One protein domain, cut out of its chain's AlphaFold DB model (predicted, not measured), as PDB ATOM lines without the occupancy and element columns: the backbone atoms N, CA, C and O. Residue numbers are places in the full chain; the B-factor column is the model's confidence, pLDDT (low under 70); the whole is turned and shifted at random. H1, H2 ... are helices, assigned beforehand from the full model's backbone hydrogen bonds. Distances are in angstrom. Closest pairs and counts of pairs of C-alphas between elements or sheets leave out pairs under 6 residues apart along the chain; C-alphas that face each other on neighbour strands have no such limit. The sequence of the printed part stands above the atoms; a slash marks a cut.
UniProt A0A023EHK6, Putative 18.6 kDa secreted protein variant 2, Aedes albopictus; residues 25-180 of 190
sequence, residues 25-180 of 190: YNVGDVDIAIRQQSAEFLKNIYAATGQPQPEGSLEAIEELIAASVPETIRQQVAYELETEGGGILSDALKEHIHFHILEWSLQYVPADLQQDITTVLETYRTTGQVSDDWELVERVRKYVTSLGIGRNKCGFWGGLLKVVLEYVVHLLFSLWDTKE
ATOM      1  N   TYR A  25     163.425 176.985 227.759       50.94
ATOM      2  CA  TYR A  25     162.076 176.769 227.211       50.94
ATOM      3  C   TYR A  25     161.750 177.608 225.975       50.94
ATOM      4  O   TYR A  25     162.290 178.689 225.736       50.94
ATOM      5  N   ASN A  26     160.841 177.066 225.165       62.78
ATOM      6  CA  ASN A  26     160.332 177.702 223.963       62.78
ATOM      7  C   ASN A  26     159.469 178.895 224.404       62.78
ATOM      8  O   ASN A  26     158.517 178.706 225.153       62.78
ATOM      9  N   VAL A  27     159.759 180.114 223.935       64.94
ATOM     10  CA  VAL A  27     158.940 181.325 224.190       64.94
ATOM     11  C   VAL A  27     157.439 181.058 223.967       64.94
ATOM     12  O   VAL A  27     156.594 181.656 224.626       64.94
ATOM     13  N   GLY A  28     157.118 180.104 223.084       70.31
ATOM     14  CA  GLY A  28     155.767 179.603 222.856       70.31
ATOM     15  C   GLY A  28     155.080 178.970 224.073       70.31
ATOM     16  O   GLY A  28     153.897 179.216 224.252       70.31
ATOM     17  N   ASP A  29     155.772 178.218 224.931       78.06
ATOM     18  CA  ASP A  29     155.142 177.537 226.078       78.06
ATOM     19  C   ASP A  29     154.757 178.531 227.183       78.06
ATOM     20  O   ASP A  29     153.673 178.444 227.759       78.06
ATOM     21  N   VAL A  30     155.608 179.537 227.415       80.06
ATOM     22  CA  VAL A  30     155.316 180.661 228.320       80.06
ATOM     23  C   VAL A  30     154.111 181.455 227.815       80.06
ATOM     24  O   VAL A  30     153.209 181.776 228.588       80.06
ATOM     25  N   ASP A  31     154.067 181.747 226.512       81.88
ATOM     26  CA  ASP A  31     152.958 182.484 225.904       81.88
ATOM     27  C   ASP A  31     151.644 181.688 225.973       81.88
ATOM     28  O   ASP A  31     150.604 182.238 226.331       81.88
ATOM     29  N   ILE A  32     151.694 180.373 225.734       83.50
ATOM     30  CA  ILE A  32     150.541 179.474 225.880       83.50
ATOM     31  C   ILE A  32     150.015 179.483 227.318       83.50
ATOM     32  O   ILE A  32     148.808 179.642 227.507       83.50
ATOM     33  N   ALA A  33     150.887 179.354 228.321       82.69
ATOM     34  CA  ALA A  33     150.481 179.338 229.726       82.69
ATOM     35  C   ALA A  33     149.811 180.661 230.141       82.69
ATOM     36  O   ALA A  33     148.738 180.662 230.749       82.69
ATOM     37  N   ILE A  34     150.393 181.795 229.743       84.44
ATOM     38  CA  ILE A  34     149.823 183.123 230.006       84.44
ATOM     39  C   ILE A  34     148.465 183.284 229.312       84.44
ATOM     40  O   ILE A  34     147.516 183.784 229.923       84.44
ATOM     41  N   ARG A  35     148.342 182.854 228.051       83.06
ATOM     42  CA  ARG A  35     147.082 182.930 227.297       83.06
ATOM     43  C   ARG A  35     145.990 182.065 227.912       83.06
ATOM     44  O   ARG A  35     144.874 182.549 228.070       83.06
ATOM     45  N   GLN A  36     146.307 180.830 228.299       84.00
ATOM     46  CA  GLN A  36     145.367 179.932 228.976       84.00
ATOM     47  C   GLN A  36     144.861 180.550 230.281       84.00
ATOM     48  O   GLN A  36     143.649 180.628 230.487       84.00
ATOM     49  N   GLN A  37     145.768 181.084 231.104       84.00
ATOM     50  CA  GLN A  37     145.383 181.735 232.354       84.00
ATOM     51  C   GLN A  37     144.526 182.985 232.113       84.00
ATOM     52  O   GLN A  37     143.546 183.231 232.818       84.00
ATOM     53  N   SER A  38     144.858 183.758 231.079       81.81
ATOM     54  CA  SER A  38     144.084 184.937 230.686       81.81
ATOM     55  C   SER A  38     142.677 184.566 230.219       81.81
ATOM     56  O   SER A  38     141.707 185.217 230.607       81.81
ATOM     57  N   ALA A  39     142.550 183.497 229.431       82.44
ATOM     58  CA  ALA A  39     141.276 182.990 228.939       82.44
ATOM     59  C   ALA A  39     140.367 182.530 230.088       82.44
ATOM     60  O   ALA A  39     139.184 182.885 230.125       82.44
ATOM     61  N   GLU A  40     140.915 181.778 231.049       83.06
ATOM     62  CA  GLU A  40     140.178 181.331 232.236       83.06
ATOM     63  C   GLU A  40     139.688 182.509 233.078       83.06
ATOM     64  O   GLU A  40     138.512 182.561 233.455       83.06
ATOM     65  N   PHE A  41     140.553 183.494 233.321       81.56
ATOM     66  CA  PHE A  41     140.184 184.664 234.106       81.56
ATOM     67  C   PHE A  41     139.112 185.512 233.421       81.56
ATOM     68  O   PHE A  41     138.106 185.863 234.042       81.56
ATOM     69  N   LEU A  42     139.263 185.778 232.121       78.12
ATOM     70  CA  LEU A  42     138.258 186.506 231.346       78.12
ATOM     71  C   LEU A  42     136.920 185.765 231.339       78.12
ATOM     72  O   LEU A  42     135.875 186.389 231.526       78.12
ATOM     73  N   LYS A  43     136.925 184.437 231.187       81.62
ATOM     74  CA  LYS A  43     135.705 183.624 231.270       81.62
ATOM     75  C   LYS A  43     135.006 183.790 232.623       81.62
ATOM     76  O   LYS A  43     133.787 183.951 232.653       81.62
ATOM     77  N   ASN A  44     135.763 183.798 233.720       78.25
ATOM     78  CA  ASN A  44     135.220 184.024 235.061       78.25
ATOM     79  C   ASN A  44     134.635 185.435 235.212       78.25
ATOM     80  O   ASN A  44     133.547 185.582 235.765       78.25
ATOM     81  N   ILE A  45     135.296 186.454 234.660       72.94
ATOM     82  CA  ILE A  45     134.801 187.839 234.636       72.94
ATOM     83  C   ILE A  45     133.462 187.939 233.881       72.94
ATOM     84  O   ILE A  45     132.496 188.516 234.389       72.94
ATOM     85  N   TYR A  46     133.362 187.349 232.685       73.62
ATOM     86  CA  TYR A  46     132.119 187.344 231.902       73.62
ATOM     87  C   TYR A  46     130.988 186.587 232.615       73.62
ATOM     88  O   TYR A  46     129.852 187.060 232.656       73.62
ATOM     89  N   ALA A  47     131.301 185.449 233.243       74.12
ATOM     90  CA  ALA A  47     130.337 184.693 234.034       74.12
ATOM     91  C   ALA A  47     129.842 185.482 235.260       74.12
ATOM     92  O   ALA A  47     128.638 185.526 235.508       74.12
ATOM     93  N   ALA A  48     130.745 186.144 235.991       67.81
ATOM     94  CA  ALA A  48     130.418 186.924 237.187       67.81
ATOM     95  C   ALA A  48     129.548 188.155 236.886       67.81
ATOM     96  O   ALA A  48     128.712 188.538 237.699       67.81
ATOM     97  N   THR A  49     129.712 188.754 235.707       64.69
ATOM     98  CA  THR A  49     128.934 189.925 235.264       64.69
ATOM     99  C   THR A  49     127.649 189.553 234.516       64.69
ATOM    100  O   THR A  49     126.856 190.428 234.161       64.69
ATOM    101  N   GLY A  50     127.418 188.260 234.254       67.75
ATOM    102  CA  GLY A  50     126.268 187.776 233.485       67.75
ATOM    103  C   GLY A  50     126.275 188.221 232.018       67.75
ATOM    104  O   GLY A  50     125.228 188.199 231.365       67.75
ATOM    105  N   GLN A  51     127.427 188.652 231.498       68.94
ATOM    106  CA  GLN A  51     127.571 189.151 230.132       68.94
ATOM    107  C   GLN A  51     128.052 188.031 229.198       68.94
ATOM    108  O   GLN A  51     128.918 187.238 229.571       68.94
ATOM    109  N   PRO A  52     127.520 187.943 227.966       69.00
ATOM    110  CA  PRO A  52     127.963 186.942 227.008       69.00
ATOM    111  C   PRO A  52     129.394 187.231 226.545       69.00
ATOM    112  O   PRO A  52     129.765 188.376 226.275       69.00
ATOM    113  N   GLN A  53     130.186 186.172 226.413       69.06
ATOM    114  CA  GLN A  53     131.546 186.262 225.901       69.06
ATOM    115  C   GLN A  53     131.522 186.610 224.399       69.06
ATOM    116  O   GLN A  53     130.720 186.039 223.655       69.06
ATOM    117  N   PRO A  54     132.370 187.533 223.916       67.25
ATOM    118  CA  PRO A  54     132.394 187.885 222.504       67.25
ATOM    119  C   PRO A  54     133.046 186.774 221.668       67.25
ATOM    120  O   PRO A  54     134.255 186.541 221.743       67.25
ATOM    121  N   GLU A  55     132.250 186.109 220.830       59.19
ATOM    122  CA  GLU A  55     132.730 185.067 219.918       59.19
ATOM    123  C   GLU A  55     133.729 185.644 218.890       59.19
ATOM    124  O   GLU A  55     133.483 186.663 218.242       59.19
ATOM    125  N   GLY A  56     134.899 185.006 218.760       58.84
ATOM    126  CA  GLY A  56     135.909 185.300 217.731       58.84
ATOM    127  C   GLY A  56     136.884 186.443 218.024       58.84
ATOM    128  O   GLY A  56     137.819 186.649 217.258       58.84
ATOM    129  N   SER A  57     136.707 187.183 219.119       64.75
ATOM    130  CA  SER A  57     137.616 188.285 219.470       64.75
ATOM    131  C   SER A  57     138.367 188.063 220.787       64.75
ATOM    132  O   SER A  57     139.277 188.821 221.113       64.75
ATOM    133  N   LEU A  58     138.002 187.014 221.528       70.88
ATOM    134  CA  LEU A  58     138.665 186.618 222.764       70.88
ATOM    135  C   LEU A  58     140.118 186.189 222.518       70.88
ATOM    136  O   LEU A  58     141.006 186.686 223.193       70.88
ATOM    137  N   GLU A  59     140.373 185.382 221.486       69.50
ATOM    138  CA  GLU A  59     141.730 184.933 221.131       69.50
ATOM    139  C   GLU A  59     142.674 186.113 220.845       69.50
ATOM    140  O   GLU A  59     143.821 186.118 221.280       69.50
ATOM    141  N   ALA A  60     142.177 187.151 220.163       68.88
ATOM    142  CA  ALA A  60     142.947 188.363 219.892       68.88
ATOM    143  C   ALA A  60     143.192 189.197 221.161       68.88
ATOM    144  O   ALA A  60     144.234 189.837 221.283       68.88
ATOM    145  N   ILE A  61     142.248 189.203 222.111       69.12
ATOM    146  CA  ILE A  61     142.455 189.833 223.422       69.12
ATOM    147  C   ILE A  61     143.510 189.060 224.213       69.12
ATOM    148  O   ILE A  61     144.421 189.678 224.748       69.12
ATOM    149  N   GLU A  62     143.406 187.734 224.279       76.06
ATOM    150  CA  GLU A  62     144.360 186.872 224.984       76.06
ATOM    151  C   GLU A  62     145.781 187.070 224.453       76.06
ATOM    152  O   GLU A  62     146.716 187.186 225.238       76.06
ATOM    153  N   GLU A  63     145.941 187.162 223.132       71.62
ATOM    154  CA  GLU A  63     147.235 187.408 222.491       71.62
ATOM    155  C   GLU A  63     147.793 188.800 222.833       71.62
ATOM    156  O   GLU A  63     148.974 188.939 223.151       71.62
ATOM    157  N   LEU A  64     146.947 189.837 222.841       70.44
ATOM    158  CA  LEU A  64     147.358 191.193 223.223       70.44
ATOM    159  C   LEU A  64     147.705 191.304 224.713       70.44
ATOM    160  O   LEU A  64     148.674 191.978 225.067       70.44
ATOM    161  N   ILE A  65     146.936 190.639 225.575       73.94
ATOM    162  CA  ILE A  65     147.223 190.535 227.005       73.94
ATOM    163  C   ILE A  65     148.561 189.839 227.188       73.94
ATOM    164  O   ILE A  65     149.441 190.413 227.826       73.94
ATOM    165  N   ALA A  66     148.747 188.662 226.586       75.44
ATOM    166  CA  ALA A  66     149.980 187.905 226.712       75.44
ATOM    167  C   ALA A  66     151.177 188.750 226.280       75.44
ATOM    168  O   ALA A  66     152.102 188.940 227.071       75.44
ATOM    169  N   ALA A  67     151.117 189.379 225.103       75.75
ATOM    170  CA  ALA A  67     152.158 190.276 224.595       75.75
ATOM    171  C   ALA A  67     152.477 191.461 225.528       75.75
ATOM    172  O   ALA A  67     153.598 191.966 225.507       75.75
ATOM    173  N   SER A  68     151.519 191.896 226.347       76.44
ATOM    174  CA  SER A  68     151.696 193.001 227.295       76.44
ATOM    175  C   SER A  68     152.248 192.591 228.663       76.44
ATOM    176  O   SER A  68     152.633 193.473 229.429       76.44
ATOM    177  N   VAL A  69     152.281 191.292 228.983       79.69
ATOM    178  CA  VAL A  69     152.770 190.806 230.281       79.69
ATOM    179  C   VAL A  69     154.249 191.179 230.466       79.69
ATOM    180  O   VAL A  69     155.061 190.837 229.596       79.69
ATOM    181  N   PRO A  70     154.618 191.836 231.586       81.00
ATOM    182  CA  PRO A  70     155.991 192.203 231.897       81.00
ATOM    183  C   PRO A  70     156.952 191.015 231.877       81.00
ATOM    184  O   PRO A  70     156.625 189.913 232.319       81.00
ATOM    185  N   GLU A  71     158.185 191.274 231.448       79.44
ATOM    186  CA  GLU A  71     159.249 190.265 231.370       79.44
ATOM    187  C   GLU A  71     159.517 189.578 232.719       79.44
ATOM    188  O   GLU A  71     159.787 188.384 232.772       79.44
ATOM    189  N   THR A  72     159.358 190.301 233.827       82.44
ATOM    190  CA  THR A  72     159.493 189.744 235.179       82.44
ATOM    191  C   THR A  72     158.483 188.629 235.459       82.44
ATOM    192  O   THR A  72     158.852 187.610 236.036       82.44
ATOM    193  N   ILE A  73     157.230 188.783 235.020       82.75
ATOM    194  CA  ILE A  73     156.192 187.749 235.148       82.75
ATOM    195  C   ILE A  73     156.485 186.599 234.178       82.75
ATOM    196  O   ILE A  73     156.392 185.436 234.561       82.75
ATOM    197  N   ARG A  74     156.905 186.901 232.942       83.50
ATOM    198  CA  ARG A  74     157.279 185.880 231.942       83.50
ATOM    199  C   ARG A  74     158.404 184.969 232.441       83.50
ATOM    200  O   ARG A  74     158.330 183.758 232.257       83.50
ATOM    201  N   GLN A  75     159.402 185.531 233.120       83.56
ATOM    202  CA  GLN A  75     160.498 184.772 233.731       83.56
ATOM    203  C   GLN A  75     160.032 183.908 234.908       83.56
ATOM    204  O   GLN A  75     160.497 182.780 235.049       83.56
ATOM    205  N   GLN A  76     159.093 184.397 235.726       83.75
ATOM    206  CA  GLN A  76     158.486 183.604 236.804       83.75
ATOM    207  C   GLN A  76     157.686 182.418 236.249       83.75
ATOM    208  O   GLN A  76     157.834 181.304 236.741       83.75
ATOM    209  N   VAL A  77     156.915 182.634 235.177       84.00
ATOM    210  CA  VAL A  77     156.201 181.564 234.461       84.00
ATOM    211  C   VAL A  77     157.185 180.537 233.912       84.00
ATOM    212  O   VAL A  77     157.003 179.346 234.139       84.00
ATOM    213  N   ALA A  78     158.250 180.978 233.241       83.69
ATOM    214  CA  ALA A  78     159.275 180.072 232.729       83.69
ATOM    215  C   ALA A  78     159.901 179.219 233.849       83.69
ATOM    216  O   ALA A  78     160.027 178.006 233.703       83.69
ATOM    217  N   TYR A  79     160.224 179.840 234.986       82.81
ATOM    218  CA  TYR A  79     160.803 179.156 236.139       82.81
ATOM    219  C   TYR A  79     159.867 178.098 236.748       82.81
ATOM    220  O   TYR A  79     160.304 176.980 237.030       82.81
ATOM    221  N   GLU A  80     158.584 178.410 236.949       82.25
ATOM    222  CA  GLU A  80     157.628 177.440 237.506       82.25
ATOM    223  C   GLU A  80     157.354 176.286 236.531       82.25
ATOM    224  O   GLU A  80     157.307 175.125 236.941       82.25
ATOM    225  N   LEU A  81     157.274 176.571 235.225       81.00
ATOM    226  CA  LEU A  81     157.150 175.532 234.196       81.00
ATOM    227  C   LEU A  81     158.364 174.586 234.173       81.00
ATOM    228  O   LEU A  81     158.195 173.385 233.946       81.00
ATOM    229  N   GLU A  82     159.568 175.105 234.435       76.62
ATOM    230  CA  GLU A  82     160.811 174.326 234.522       76.62
ATOM    231  C   GLU A  82     160.895 173.459 235.784       76.62
ATOM    232  O   GLU A  82     161.400 172.333 235.738       76.62
ATOM    233  N   THR A  83     160.439 173.982 236.921       73.94
ATOM    234  CA  THR A  83     160.733 173.398 238.238       73.94
ATOM    235  C   THR A  83     159.600 172.557 238.814       73.94
ATOM    236  O   THR A  83     159.878 171.605 239.547       73.94
ATOM    237  N   GLU A  84     158.342 172.833 238.458       65.00
ATOM    238  CA  GLU A  84     157.182 172.158 239.059       65.00
ATOM    239  C   GLU A  84     156.647 170.972 238.235       65.00
ATOM    240  O   GLU A  84     155.762 170.247 238.687       65.00
ATOM    241  N   GLY A  85     157.211 170.703 237.049       53.41
ATOM    242  CA  GLY A  85     157.068 169.436 236.307       53.41
ATOM    243  C   GLY A  85     155.661 169.064 235.809       53.41
ATOM    244  O   GLY A  85     155.515 168.072 235.094       53.41
ATOM    245  N   GLY A  86     154.630 169.835 236.160       62.56
ATOM    246  CA  GLY A  86     153.229 169.576 235.815       62.56
ATOM    247  C   GLY A  86     152.609 170.571 234.834       62.56
ATOM    248  O   GLY A  86     151.471 170.366 234.422       62.56
ATOM    249  N   GLY A  87     153.320 171.643 234.470       64.25
ATOM    250  CA  GLY A  87     152.771 172.714 233.629       64.25
ATOM    251  C   GLY A  87     151.650 173.523 234.299       64.25
ATOM    252  O   GLY A  87     150.910 174.223 233.615       64.25
ATOM    253  N   ILE A  88     151.499 173.404 235.622       75.25
ATOM    254  CA  ILE A  88     150.498 174.116 236.418       75.25
ATOM    255  C   ILE A  88     151.214 175.262 237.128       75.25
ATOM    256  O   ILE A  88     152.196 175.022 237.816       75.25
ATOM    257  N   LEU A  89     150.711 176.485 236.962       83.06
ATOM    258  CA  LEU A  89     151.235 177.665 237.651       83.06
ATOM    259  C   LEU A  89     150.751 177.708 239.104       83.06
ATOM    260  O   LEU A  89     149.609 177.322 239.398       83.06
ATOM    261  N   SER A  90     151.581 178.243 239.991       85.06
ATOM    262  CA  SER A  90     151.229 178.524 241.378       85.06
ATOM    263  C   SER A  90     150.070 179.521 241.459       85.06
ATOM    264  O   SER A  90     149.899 180.390 240.599       85.06
ATOM    265  N   ASP A  91     149.249 179.424 242.505       82.38
ATOM    266  CA  ASP A  91     148.099 180.325 242.662       82.38
ATOM    267  C   ASP A  91     148.529 181.793 242.811       82.38
ATOM    268  O   ASP A  91     147.858 182.684 242.294       82.38
ATOM    269  N   ALA A  92     149.698 182.040 243.409       80.88
ATOM    270  CA  ALA A  92     150.287 183.373 243.502       80.88
ATOM    271  C   ALA A  92     150.659 183.942 242.120       80.88
ATOM    272  O   ALA A  92     150.423 185.121 241.846       80.88
ATOM    273  N   LEU A  93     151.219 183.118 241.227       82.62
ATOM    274  CA  LEU A  93     151.573 183.558 239.879       82.62
ATOM    275  C   LEU A  93     150.334 183.750 238.997       82.62
ATOM    276  O   LEU A  93     150.264 184.723 238.242       82.62
ATOM    277  N   LYS A  94     149.318 182.892 239.149       82.88
ATOM    278  CA  LYS A  94     148.000 183.093 238.526       82.88
ATOM    279  C   LYS A  94     147.381 184.422 238.949       82.88
ATOM    280  O   LYS A  94     146.934 185.186 238.097       82.88
ATOM    281  N   GLU A  95     147.396 184.725 240.245       79.88
ATOM    282  CA  GLU A  95     146.894 185.991 240.783       79.88
ATOM    283  C   GLU A  95     147.673 187.192 240.226       79.88
ATOM    284  O   GLU A  95     147.071 188.185 239.818       79.88
ATOM    285  N   HIS A  96     148.996 187.088 240.098       81.44
ATOM    286  CA  HIS A  96     149.813 188.136 239.483       81.44
ATOM    287  C   HIS A  96     149.426 188.385 238.011       81.44
ATOM    288  O   HIS A  96     149.302 189.539 237.593       81.44
ATOM    289  N   ILE A  97     149.176 187.323 237.239       81.06
ATOM    290  CA  ILE A  97     148.680 187.426 235.857       81.06
ATOM    291  C   ILE A  97     147.282 188.066 235.831       81.06
ATOM    292  O   ILE A  97     147.024 188.934 234.997       81.06
ATOM    293  N   HIS A  98     146.390 187.708 236.761       81.62
ATOM    294  CA  HIS A  98     145.064 188.326 236.872       81.62
ATOM    295  C   HIS A  98     145.148 189.832 237.131       81.62
ATOM    296  O   HIS A  98     144.476 190.606 236.446       81.62
ATOM    297  N   PHE A  99     145.998 190.264 238.065       76.50
ATOM    298  CA  PHE A  99     146.214 191.687 238.337       76.50
ATOM    299  C   PHE A  99     146.727 192.435 237.110       76.50
ATOM    300  O   PHE A  99     146.210 193.506 236.799       76.50
ATOM    301  N   HIS A 100     147.666 191.846 236.365       82.31
ATOM    302  CA  HIS A 100     148.139 192.435 235.113       82.31
ATOM    303  C   HIS A 100     147.001 192.624 234.102       82.31
ATOM    304  O   HIS A 100     146.918 193.662 233.453       82.31
ATOM    305  N   ILE A 101     146.085 191.659 233.980       77.44
ATOM    306  CA  ILE A 101     144.917 191.776 233.089       77.44
ATOM    307  C   ILE A 101     144.018 192.941 233.511       77.44
ATOM    308  O   ILE A 101     143.549 193.700 232.656       77.44
ATOM    309  N   LEU A 102     143.794 193.098 234.819       74.06
ATOM    310  CA  LEU A 102     143.026 194.217 235.359       74.06
ATOM    311  C   LEU A 102     143.717 195.546 235.038       74.06
ATOM    312  O   LEU A 102     143.082 196.413 234.445       74.06
ATOM    313  N   GLU A 103     145.009 195.690 235.326       75.06
ATOM    314  CA  GLU A 103     145.784 196.905 235.035       75.06
ATOM    315  C   GLU A 103     145.838 197.227 233.537       75.06
ATOM    316  O   GLU A 103     145.577 198.360 233.126       75.06
ATOM    317  N   TRP A 104     146.106 196.224 232.700       75.56
ATOM    318  CA  TRP A 104     146.125 196.364 231.246       75.56
ATOM    319  C   TRP A 104     144.773 196.833 230.704       75.56
ATOM    320  O   TRP A 104     144.722 197.606 229.744       75.56
ATOM    321  N   SER A 105     143.664 196.423 231.322       71.12
ATOM    322  CA  SER A 105     142.336 196.902 230.933       71.12
ATOM    323  C   SER A 105     142.133 198.397 231.230       71.12
ATOM    324  O   SER A 105     141.382 199.066 230.517       71.12
ATOM    325  N   LEU A 106     142.850 198.966 232.208       68.75
ATOM    326  CA  LEU A 106     142.697 200.371 232.603       68.75
ATOM    327  C   LEU A 106     143.284 201.364 231.599       68.75
ATOM    328  O   LEU A 106     142.909 202.532 231.635       68.75
ATOM    329  N   GLN A 107     144.135 200.932 230.660       68.00
ATOM    330  CA  GLN A 107     144.729 201.822 229.644       68.00
ATOM    331  C   GLN A 107     143.692 202.515 228.733       68.00
ATOM    332  O   GLN A 107     144.027 203.414 227.964       68.00
ATOM    333  N   TYR A 108     142.434 202.076 228.790       65.06
ATOM    334  CA  TYR A 108     141.318 202.621 228.020       65.06
ATOM    335  C   TYR A 108     140.336 203.445 228.876       65.06
ATOM    336  O   TYR A 108     139.280 203.855 228.386       65.06
ATOM    337  N   VAL A 109     140.668 203.674 230.147       64.88
ATOM    338  CA  VAL A 109     139.946 204.530 231.097       64.88
ATOM    339  C   VAL A 109     140.573 205.936 231.075       64.88
ATOM    340  O   VAL A 109     141.765 206.066 230.798       64.88
ATOM    341  N   PRO A 110     139.808 207.018 231.326       67.38
ATOM    342  CA  PRO A 110     140.368 208.344 231.565       67.38
ATOM    343  C   PRO A 110     141.484 208.314 232.616       67.38
ATOM    344  O   PRO A 110     141.370 207.619 233.621       67.38
ATOM    345  N   ALA A 111     142.565 209.059 232.375       70.25
ATOM    346  CA  ALA A 111     143.795 208.980 233.168       70.25
ATOM    347  C   ALA A 111     143.590 209.279 234.667       70.25
ATOM    348  O   ALA A 111     144.267 208.696 235.510       70.25
ATOM    349  N   ASP A 112     142.637 210.153 234.996       69.12
ATOM    350  CA  ASP A 112     142.225 210.469 236.366       69.12
ATOM    351  C   ASP A 112     141.636 209.246 237.086       69.12
ATOM    352  O   ASP A 112     142.014 208.940 238.214       69.12
ATOM    353  N   LEU A 113     140.775 208.494 236.404       66.69
ATOM    354  CA  LEU A 113     140.161 207.273 236.929       66.69
ATOM    355  C   LEU A 113     141.092 206.063 236.871       66.69
ATOM    356  O   LEU A 113     141.010 205.189 237.730       66.69
ATOM    357  N   GLN A 114     141.980 206.002 235.878       72.44
ATOM    358  CA  GLN A 114     143.002 204.965 235.794       72.44
ATOM    359  C   GLN A 114     143.873 204.982 237.053       72.44
ATOM    360  O   GLN A 114     144.058 203.939 237.670       72.44
ATOM    361  N   GLN A 115     144.339 206.160 237.475       74.31
ATOM    362  CA  GLN A 115     145.181 206.282 238.662       74.31
ATOM    363  C   GLN A 115     144.435 205.934 239.958       74.31
ATOM    364  O   GLN A 115     144.994 205.236 240.809       74.31
ATOM    365  N   ASP A 116     143.172 206.346 240.085       70.94
ATOM    366  CA  ASP A 116     142.322 205.982 241.224       70.94
ATOM    367  C   ASP A 116     142.136 204.454 241.324       70.94
ATOM    368  O   ASP A 116     142.328 203.868 242.391       70.94
ATOM    369  N   ILE A 117     141.815 203.783 240.211       70.31
ATOM    370  CA  ILE A 117     141.576 202.330 240.197       70.31
ATOM    371  C   ILE A 117     142.879 201.550 240.405       70.31
ATOM    372  O   ILE A 117     142.890 200.598 241.186       70.31
ATOM    373  N   THR A 118     143.983 201.958 239.767       74.81
ATOM    374  CA  THR A 118     145.305 201.345 239.981       74.81
ATOM    375  C   THR A 118     145.701 201.410 241.452       74.81
ATOM    376  O   THR A 118     146.071 200.390 242.021       74.81
ATOM    377  N   THR A 119     145.531 202.566 242.099       73.94
ATOM    378  CA  THR A 119     145.870 202.738 243.522       73.94
ATOM    379  C   THR A 119     145.087 201.771 244.413       73.94
ATOM    380  O   THR A 119     145.637 201.187 245.349       73.94
ATOM    381  N   VAL A 120     143.802 201.557 244.121       69.38
ATOM    382  CA  VAL A 120     142.974 200.607 244.877       69.38
ATOM    383  C   VAL A 120     143.400 199.165 244.642       69.38
ATOM    384  O   VAL A 120     143.504 198.409 245.607       69.38
ATOM    385  N   LEU A 121     143.652 198.780 243.390       69.75
ATOM    386  CA  LEU A 121     144.104 197.429 243.058       69.75
ATOM    387  C   LEU A 121     145.459 197.124 243.708       69.75
ATOM    388  O   LEU A 121     145.620 196.053 244.289       69.75
ATOM    389  N   GLU A 122     146.398 198.070 243.687       71.75
ATOM    390  CA  GLU A 122     147.695 197.938 244.360       71.75
ATOM    391  C   GLU A 122     147.549 197.838 245.883       71.75
ATOM    392  O   GLU A 122     148.197 197.003 246.521       71.75
ATOM    393  N   THR A 123     146.669 198.647 246.479       67.75
ATOM    394  CA  THR A 123     146.387 198.586 247.922       67.75
ATOM    395  C   THR A 123     145.817 197.221 248.297       67.75
ATOM    396  O   THR A 123     146.314 196.583 249.227       67.75
ATOM    397  N   TYR A 124     144.840 196.725 247.539       65.31
ATOM    398  CA  TYR A 124     144.262 195.406 247.769       65.31
ATOM    399  C   TYR A 124     145.297 194.292 247.595       65.31
ATOM    400  O   TYR A 124     145.430 193.438 248.467       65.31
ATOM    401  N   ARG A 125     146.113 194.346 246.540       69.00
ATOM    402  CA  ARG A 125     147.193 193.381 246.300       69.00
ATOM    403  C   ARG A 125     148.204 193.320 247.448       69.00
ATOM    404  O   ARG A 125     148.700 192.249 247.780       69.00
ATOM    405  N   THR A 126     148.563 194.469 248.014       68.44
ATOM    406  CA  THR A 126     149.622 194.564 249.033       68.44
ATOM    407  C   THR A 126     149.124 194.292 250.446       68.44
ATOM    408  O   THR A 126     149.875 193.763 251.264       68.44
ATOM    409  N   THR A 127     147.877 194.650 250.746       66.56
ATOM    410  CA  THR A 127     147.333 194.601 252.113       66.56
ATOM    411  C   THR A 127     146.233 193.559 252.300       66.56
ATOM    412  O   THR A 127     145.880 193.249 253.435       66.56
ATOM    413  N   GLY A 128     145.668 193.032 251.211       64.31
ATOM    414  CA  GLY A 128     144.436 192.241 251.230       64.31
ATOM    415  C   GLY A 128     143.193 193.057 251.603       64.31
ATOM    416  O   GLY A 128     142.131 192.478 251.817       64.31
ATOM    417  N   GLN A 129     143.306 194.386 251.720       60.62
ATOM    418  CA  GLN A 129     142.237 195.273 252.176       60.62
ATOM    419  C   GLN A 129     141.830 196.269 251.090       60.62
ATOM    420  O   GLN A 129     142.646 196.732 250.294       60.62
ATOM    421  N   VAL A 130     140.545 196.620 251.073       62.25
ATOM    422  CA  VAL A 130     140.027 197.708 250.235       62.25
ATOM    423  C   VAL A 130     140.342 199.048 250.891       62.25
ATOM    424  O   VAL A 130     140.313 199.166 252.118       62.25
ATOM    425  N   SER A 131     140.638 200.048 250.055       63.72
ATOM    426  CA  SER A 131     140.846 201.433 250.486       63.72
ATOM    427  C   SER A 131     139.666 201.941 251.319       63.72
ATOM    428  O   SER A 131     138.518 201.784 250.915       63.72
ATOM    429  N   ASP A 132     139.958 202.609 252.438       63.44
ATOM    430  CA  ASP A 132     138.971 203.318 253.270       63.44
ATOM    431  C   ASP A 132     138.471 204.630 252.644       63.44
ATOM    432  O   ASP A 132     137.611 205.314 253.203       63.44
ATOM    433  N   ASP A 133     138.994 204.990 251.471       70.50
ATOM    434  CA  ASP A 133     138.572 206.166 250.723       70.50
ATOM    435  C   ASP A 133     137.228 205.919 250.019       70.50
ATOM    436  O   ASP A 133     137.146 205.556 248.839       70.50
ATOM    437  N   TRP A 134     136.151 206.139 250.774       68.75
ATOM    438  CA  TRP A 134     134.777 206.076 250.280       68.75
ATOM    439  C   TRP A 134     134.531 206.998 249.075       68.75
ATOM    440  O   TRP A 134     133.766 206.649 248.171       68.75
ATOM    441  N   GLU A 135     135.174 208.171 249.026       71.25
ATOM    442  CA  GLU A 135     134.998 209.099 247.907       71.25
ATOM    443  C   GLU A 135     135.551 208.506 246.614       71.25
ATOM    444  O   GLU A 135     134.915 208.623 245.561       71.25
ATOM    445  N   LEU A 136     136.696 207.831 246.694       69.69
ATOM    446  CA  LEU A 136     137.296 207.129 245.568       69.69
ATOM    447  C   LEU A 136     136.411 205.962 245.101       69.69
ATOM    448  O   LEU A 136     136.121 205.864 243.905       69.69
ATOM    449  N   VAL A 137     135.908 205.128 246.018       67.00
ATOM    450  CA  VAL A 137     134.986 204.021 245.680       67.00
ATOM    451  C   VAL A 137     133.733 204.544 244.962       67.00
ATOM    452  O   VAL A 137     133.322 204.016 243.922       67.00
ATOM    453  N   GLU A 138     133.152 205.637 245.457       71.38
ATOM    454  CA  GLU A 138     131.958 206.248 244.870       71.38
ATOM    455  C   GLU A 138     132.251 206.939 243.519       71.38
ATOM    456  O   GLU A 138     131.398 206.927 242.622       71.38
ATOM    457  N   ARG A 139     133.460 207.492 243.312       72.44
ATOM    458  CA  ARG A 139     133.900 208.000 241.995       72.44
ATOM    459  C   ARG A 139     133.969 206.880 240.958       72.44
ATOM    460  O   ARG A 139     133.395 207.030 239.874       72.44
ATOM    461  N   VAL A 140     134.602 205.756 241.296       68.94
ATOM    462  CA  VAL A 140     134.696 204.583 240.408       68.94
ATOM    463  C   VAL A 140     133.295 204.056 240.073       68.94
ATOM    464  O   VAL A 140     132.974 203.841 238.899       68.94
ATOM    465  N   ARG A 141     132.401 203.957 241.068       68.25
ATOM    466  CA  ARG A 141     130.998 203.546 240.870       68.25
ATOM    467  C   ARG A 141     130.242 204.467 239.907       68.25
ATOM    468  O   ARG A 141     129.550 203.988 238.999       68.25
ATOM    469  N   LYS A 142     130.346 205.788 240.087       72.19
ATOM    470  CA  LYS A 142     129.685 206.771 239.209       72.19
ATOM    471  C   LYS A 142     130.178 206.659 237.773       72.19
ATOM    472  O   LYS A 142     129.364 206.720 236.850       72.19
ATOM    473  N   TYR A 143     131.477 206.442 237.583       70.62
ATOM    474  CA  TYR A 143     132.042 206.243 236.256       70.62
ATOM    475  C   TYR A 143     131.492 204.978 235.581       70.62
ATOM    476  O   TYR A 143     130.979 205.070 234.465       70.62
ATOM    477  N   VAL A 144     131.474 203.831 236.269       64.69
ATOM    478  CA  VAL A 144     130.894 202.582 235.730       64.69
ATOM    479  C   VAL A 144     129.411 202.739 235.387       64.69
ATOM    480  O   VAL A 144     128.969 202.346 234.306       64.69
ATOM    481  N   THR A 145     128.644 203.416 236.242       66.38
ATOM    482  CA  THR A 145     127.230 203.724 235.965       66.38
ATOM    483  C   THR A 145     127.083 204.603 234.715       66.38
ATOM    484  O   THR A 145     126.205 204.374 233.880       66.38
ATOM    485  N   SER A 146     127.980 205.579 234.532       66.44
ATOM    486  CA  SER A 146     127.994 206.442 233.345       66.44
ATOM    487  C   SER A 146     128.336 205.682 232.055       66.44
ATOM    488  O   SER A 146     127.768 205.994 231.006       66.44
ATOM    489  N   LEU A 147     129.168 204.634 232.131       60.56
ATOM    490  CA  LEU A 147     129.439 203.723 231.011       60.56
ATOM    491  C   LEU A 147     128.198 202.906 230.614       60.56
ATOM    492  O   LEU A 147     128.046 202.557 229.445       60.56
ATOM    493  N   GLY A 148     127.303 202.615 231.565       53.25
ATOM    494  CA  GLY A 148     126.035 201.921 231.318       53.25
ATOM    495  C   GLY A 148     124.946 202.793 230.680       53.25
ATOM    496  O   GLY A 148     124.122 202.281 229.926       53.25
ATOM    497  N   ILE A 149     124.950 204.101 230.960       57.44
ATOM    498  CA  ILE A 149     123.941 205.070 230.480       57.44
ATOM    499  C   ILE A 149     124.399 205.756 229.181       57.44
ATOM    500  O   ILE A 149     123.585 206.146 228.337       57.44
ATOM    501  N   GLY A 150     125.710 205.901 228.994       47.19
ATOM    502  CA  GLY A 150     126.309 206.512 227.820       47.19
ATOM    503  C   GLY A 150     126.395 205.548 226.640       47.19
ATOM    504  O   GLY A 150     126.925 204.447 226.744       47.19
ATOM    505  N   ARG A 151     125.955 206.005 225.462       43.03
ATOM    506  CA  ARG A 151     126.337 205.446 224.155       43.03
ATOM    507  C   ARG A 151     127.860 205.557 223.997       43.03
ATOM    508  O   ARG A 151     128.350 206.481 223.345       43.03
ATOM    509  N   ASN A 152     128.622 204.654 224.604       45.00
ATOM    510  CA  ASN A 152     130.060 204.640 224.413       45.00
ATOM    511  C   ASN A 152     130.327 204.109 222.999       45.00
ATOM    512  O   ASN A 152     130.048 202.957 222.673       45.00
ATOM    513  N   LYS A 153     130.775 205.002 222.110       42.16
ATOM    514  CA  LYS A 153     130.900 204.788 220.656       42.16
ATOM    515  C   LYS A 153     132.023 203.815 220.257       42.16
ATOM    516  O   LYS A 153     132.306 203.676 219.071       42.16
ATOM    517  N   CYS A 154     132.659 203.137 221.205       43.50
ATOM    518  CA  CYS A 154     133.904 202.405 220.981       43.50
ATOM    519  C   CYS A 154     133.714 200.887 220.891       43.50
ATOM    520  O   CYS A 154     134.445 200.151 221.538       43.50
ATOM    521  N   GLY A 155     132.762 200.426 220.069       53.53
ATOM    522  CA  GLY A 155     132.681 199.045 219.567       53.53
ATOM    523  C   GLY A 155     133.077 197.929 220.552       53.53
ATOM    524  O   GLY A 155     132.756 197.972 221.734       53.53
ATOM    525  N   PHE A 156     133.775 196.919 220.032       47.81
ATOM    526  CA  PHE A 156     134.243 195.727 220.745       47.81
ATOM    527  C   PHE A 156     134.955 196.012 222.088       47.81
ATOM    528  O   PHE A 156     134.689 195.350 223.090       47.81
ATOM    529  N   TRP A 157     135.793 197.052 222.130       52.88
ATOM    530  CA  TRP A 157     136.574 197.437 223.310       52.88
ATOM    531  C   TRP A 157     135.709 197.996 224.442       52.88
ATOM    532  O   TRP A 157     135.936 197.668 225.600       52.88
ATOM    533  N   GLY A 158     134.658 198.758 224.124       56.38
ATOM    534  CA  GLY A 158     133.710 199.253 225.125       56.38
ATOM    535  C   GLY A 158     132.936 198.139 225.841       56.38
ATOM    536  O   GLY A 158     132.544 198.323 226.991       56.38
ATOM    537  N   GLY A 159     132.750 196.983 225.190       59.00
ATOM    538  CA  GLY A 159     132.112 195.801 225.777       59.00
ATOM    539  C   GLY A 159     133.014 195.075 226.775       59.00
ATOM    540  O   GLY A 159     132.596 194.840 227.902       59.00
ATOM    541  N   LEU A 160     134.262 194.777 226.396       60.75
ATOM    542  CA  LEU A 160     135.245 194.151 227.293       60.75
ATOM    543  C   LEU A 160     135.511 195.022 228.532       60.75
ATOM    544  O   LEU A 160     135.486 194.532 229.656       60.75
ATOM    545  N   LEU A 161     135.715 196.325 228.329       64.00
ATOM    546  CA  LEU A 161     136.065 197.260 229.401       64.00
ATOM    547  C   LEU A 161     134.963 197.416 230.432       64.00
ATOM    548  O   LEU A 161     135.240 197.454 231.626       64.00
ATOM    549  N   LYS A 162     133.711 197.491 229.974       66.19
ATOM    550  CA  LYS A 162     132.567 197.572 230.875       66.19
ATOM    551  C   LYS A 162     132.522 196.354 231.798       66.19
ATOM    552  O   LYS A 162     132.370 196.526 232.997       66.19
ATOM    553  N   VAL A 163     132.723 195.161 231.246       66.38
ATOM    554  CA  VAL A 163     132.677 193.891 231.984       66.38
ATOM    555  C   VAL A 163     133.824 193.790 232.992       66.38
ATOM    556  O   VAL A 163     133.597 193.454 234.151       66.38
ATOM    557  N   VAL A 164     135.051 194.146 232.599       65.44
ATOM    558  CA  VAL A 164     136.200 194.120 233.522       65.44
ATOM    559  C   VAL A 164     136.050 195.170 234.633       65.44
ATOM    560  O   VAL A 164     136.316 194.873 235.794       65.44
ATOM    561  N   LEU A 165     135.554 196.371 234.321       66.94
ATOM    562  CA  LEU A 165     135.311 197.415 235.324       66.94
ATOM    563  C   LEU A 165     134.142 197.082 236.258       66.94
ATOM    564  O   LEU A 165     134.230 197.346 237.455       66.94
ATOM    565  N   GLU A 166     133.064 196.487 235.742       67.88
ATOM    566  CA  GLU A 166     131.970 195.960 236.566       67.88
ATOM    567  C   GLU A 166     132.492 194.893 237.530       67.88
ATOM    568  O   GLU A 166     132.163 194.935 238.714       67.88
ATOM    569  N   TYR A 167     133.366 193.997 237.065       67.69
ATOM    570  CA  TYR A 167     134.008 193.004 237.925       67.69
ATOM    571  C   TYR A 167     134.878 193.638 239.017       67.69
ATOM    572  O   TYR A 167     134.751 193.254 240.177       67.69
ATOM    573  N   VAL A 168     135.704 194.639 238.691       66.00
ATOM    574  CA  VAL A 168     136.499 195.373 239.695       66.00
ATOM    575  C   VAL A 168     135.588 196.021 240.737       66.00
ATOM    576  O   VAL A 168     135.837 195.892 241.930       66.00
ATOM    577  N   VAL A 169     134.491 196.658 240.321       65.62
ATOM    578  CA  VAL A 169     133.520 197.242 241.258       65.62
ATOM    579  C   VAL A 169     132.882 196.168 242.140       65.62
ATOM    580  O   VAL A 169     132.831 196.342 243.355       65.62
ATOM    581  N   HIS A 170     132.433 195.050 241.567       67.25
ATOM    582  CA  HIS A 170     131.860 193.941 242.334       67.25
ATOM    583  C   HIS A 170     132.848 193.349 243.340       67.25
ATOM    584  O   HIS A 170     132.464 193.097 244.481       67.25
ATOM    585  N   LEU A 171     134.108 193.169 242.941       66.38
ATOM    586  CA  LEU A 171     135.178 192.706 243.816       66.38
ATOM    587  C   LEU A 171     135.357 193.665 244.996       66.38
ATOM    588  O   LEU A 171     135.309 193.238 246.145       66.38
ATOM    589  N   LEU A 172     135.483 194.965 244.723       63.56
ATOM    590  CA  LEU A 172     135.662 195.977 245.763       63.56
ATOM    591  C   LEU A 172     134.471 196.055 246.722       63.56
ATOM    592  O   LEU A 172     134.684 196.175 247.923       63.56
ATOM    593  N   PHE A 173     133.236 195.929 246.228       64.44
ATOM    594  CA  PHE A 173     132.048 195.902 247.089       64.44
ATOM    595  C   PHE A 173     131.952 194.632 247.924       64.44
ATOM    596  O   PHE A 173     131.713 194.721 249.122       64.44
ATOM    597  N   SER A 174     132.198 193.462 247.333       63.47
ATOM    598  CA  SER A 174     132.201 192.203 248.085       63.47
ATOM    599  C   SER A 174     133.231 192.223 249.219       63.47
ATOM    600  O   SER A 174     133.010 191.638 250.278       63.47
ATOM    601  N   LEU A 175     134.363 192.887 248.998       60.66
ATOM    602  CA  LEU A 175     135.416 193.051 249.994       60.66
ATOM    603  C   LEU A 175     135.119 194.173 251.010       60.66
ATOM    604  O   LEU A 175     135.617 194.130 252.132       60.66
ATOM    605  N   TRP A 176     134.313 195.172 250.642       57.38
ATOM    606  CA  TRP A 176     133.837 196.215 251.554       57.38
ATOM    607  C   TRP A 176     132.744 195.701 252.498       57.38
ATOM    608  O   TRP A 176     132.857 195.871 253.710       57.38
ATOM    609  N   ASP A 177     131.730 195.009 251.971       58.50
ATOM    610  CA  ASP A 177     130.623 194.451 252.764       58.50
ATOM    611  C   ASP A 177     131.146 193.459 253.822       58.50
ATOM    612  O   ASP A 177     130.737 193.488 254.981       58.50
ATOM    613  N   THR A 178     132.143 192.643 253.465       58.16
ATOM    614  CA  THR A 178     132.814 191.730 254.411       58.16
ATOM    615  C   THR A 178     133.619 192.458 255.495       58.16
ATOM    616  O   THR A 178     133.788 191.927 256.595       58.16
ATOM    617  N   LYS A 179     134.092 193.685 255.238       54.56
ATOM    618  CA  LYS A 179     134.748 194.537 256.243       54.56
ATOM    619  C   LYS A 179     133.734 195.147 257.217       54.56
ATOM    620  O   LYS A 179     134.022 195.206 258.414       54.56
ATOM    621  N   GLU A 180     132.563 195.576 256.738       53.53
ATOM    622  CA  GLU A 180     131.497 196.127 257.592       53.53
ATOM    623  C   GLU A 180     130.902 195.068 258.536       53.53
ATOM    624  O   GLU A 180     130.723 195.351 259.726       53.53
TER     625      GLU A 180
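AT A GLANCE: This is residues 25 to 180 of the 190 residues of the protein "Putative 18.6 kDa secreted protein variant 2" of Aedes albopictus (UniProt A0A023EHK6). Look first at the longest helix, H7, which with H6 and H5 makes a loose triangle at one end of the domain; H1, H2 and H3 gather crosswise at the other end, and H4 lies in the middle, bridging the two groups. H1 also reaches across to H7. The printed part has 156 residues with seven named helices, H1 to H7 in chain order, and no named strand: all helix. It is compact, with a radius of gyration of the C-alphas of 16.3 A and spans of 46 by 36 by 27 A.

IN THESE COORDINATES: Find C-alpha 155 at (132.681, 199.045, 219.567); from there H7, residues 155 to 180, runs 38.2 A to C-alpha 180 at (131.497, 196.127, 257.592). H6 is residues 134 to 149, 22.6 A, and H5 is 111 to 127, 24.0 A. H4 is 91 to 106, 23.1 A. H1, 27 to 49, starts at (158.940, 181.325, 224.190) and runs 33.1 A; H2 is 58 to 68 and H3 is 71 to 83.

HOW THE PARTS SIT: H7 and H6 form a hairpin at a shallow tilt of 34 degrees, only just short of steep; their closest C-alphas are Glu 166 and Val 144, 6.8 A apart. H5 and H7 are near each other. The hub, H4, touches H7 at Ser 105 and Leu 161, C-alphas 6.5 A apart, and makes hairpins with H5 and H3. H1 touches H2 at Arg 35 and Glu 62, C-alphas 5.3 A apart. Every O i to N i+4 pair is within hydrogen-bond range in H1 to H6; in H7, 21 of 22 are.

THE WHOLE: The C-alphas of Thr 83 and Ile 149 are the two farthest apart, at 49.2 A. The printed part has no cut, and no link is long. Mean pLDDT of the printed part is 70.0; 81 residues are under 70, among them 144 to 180.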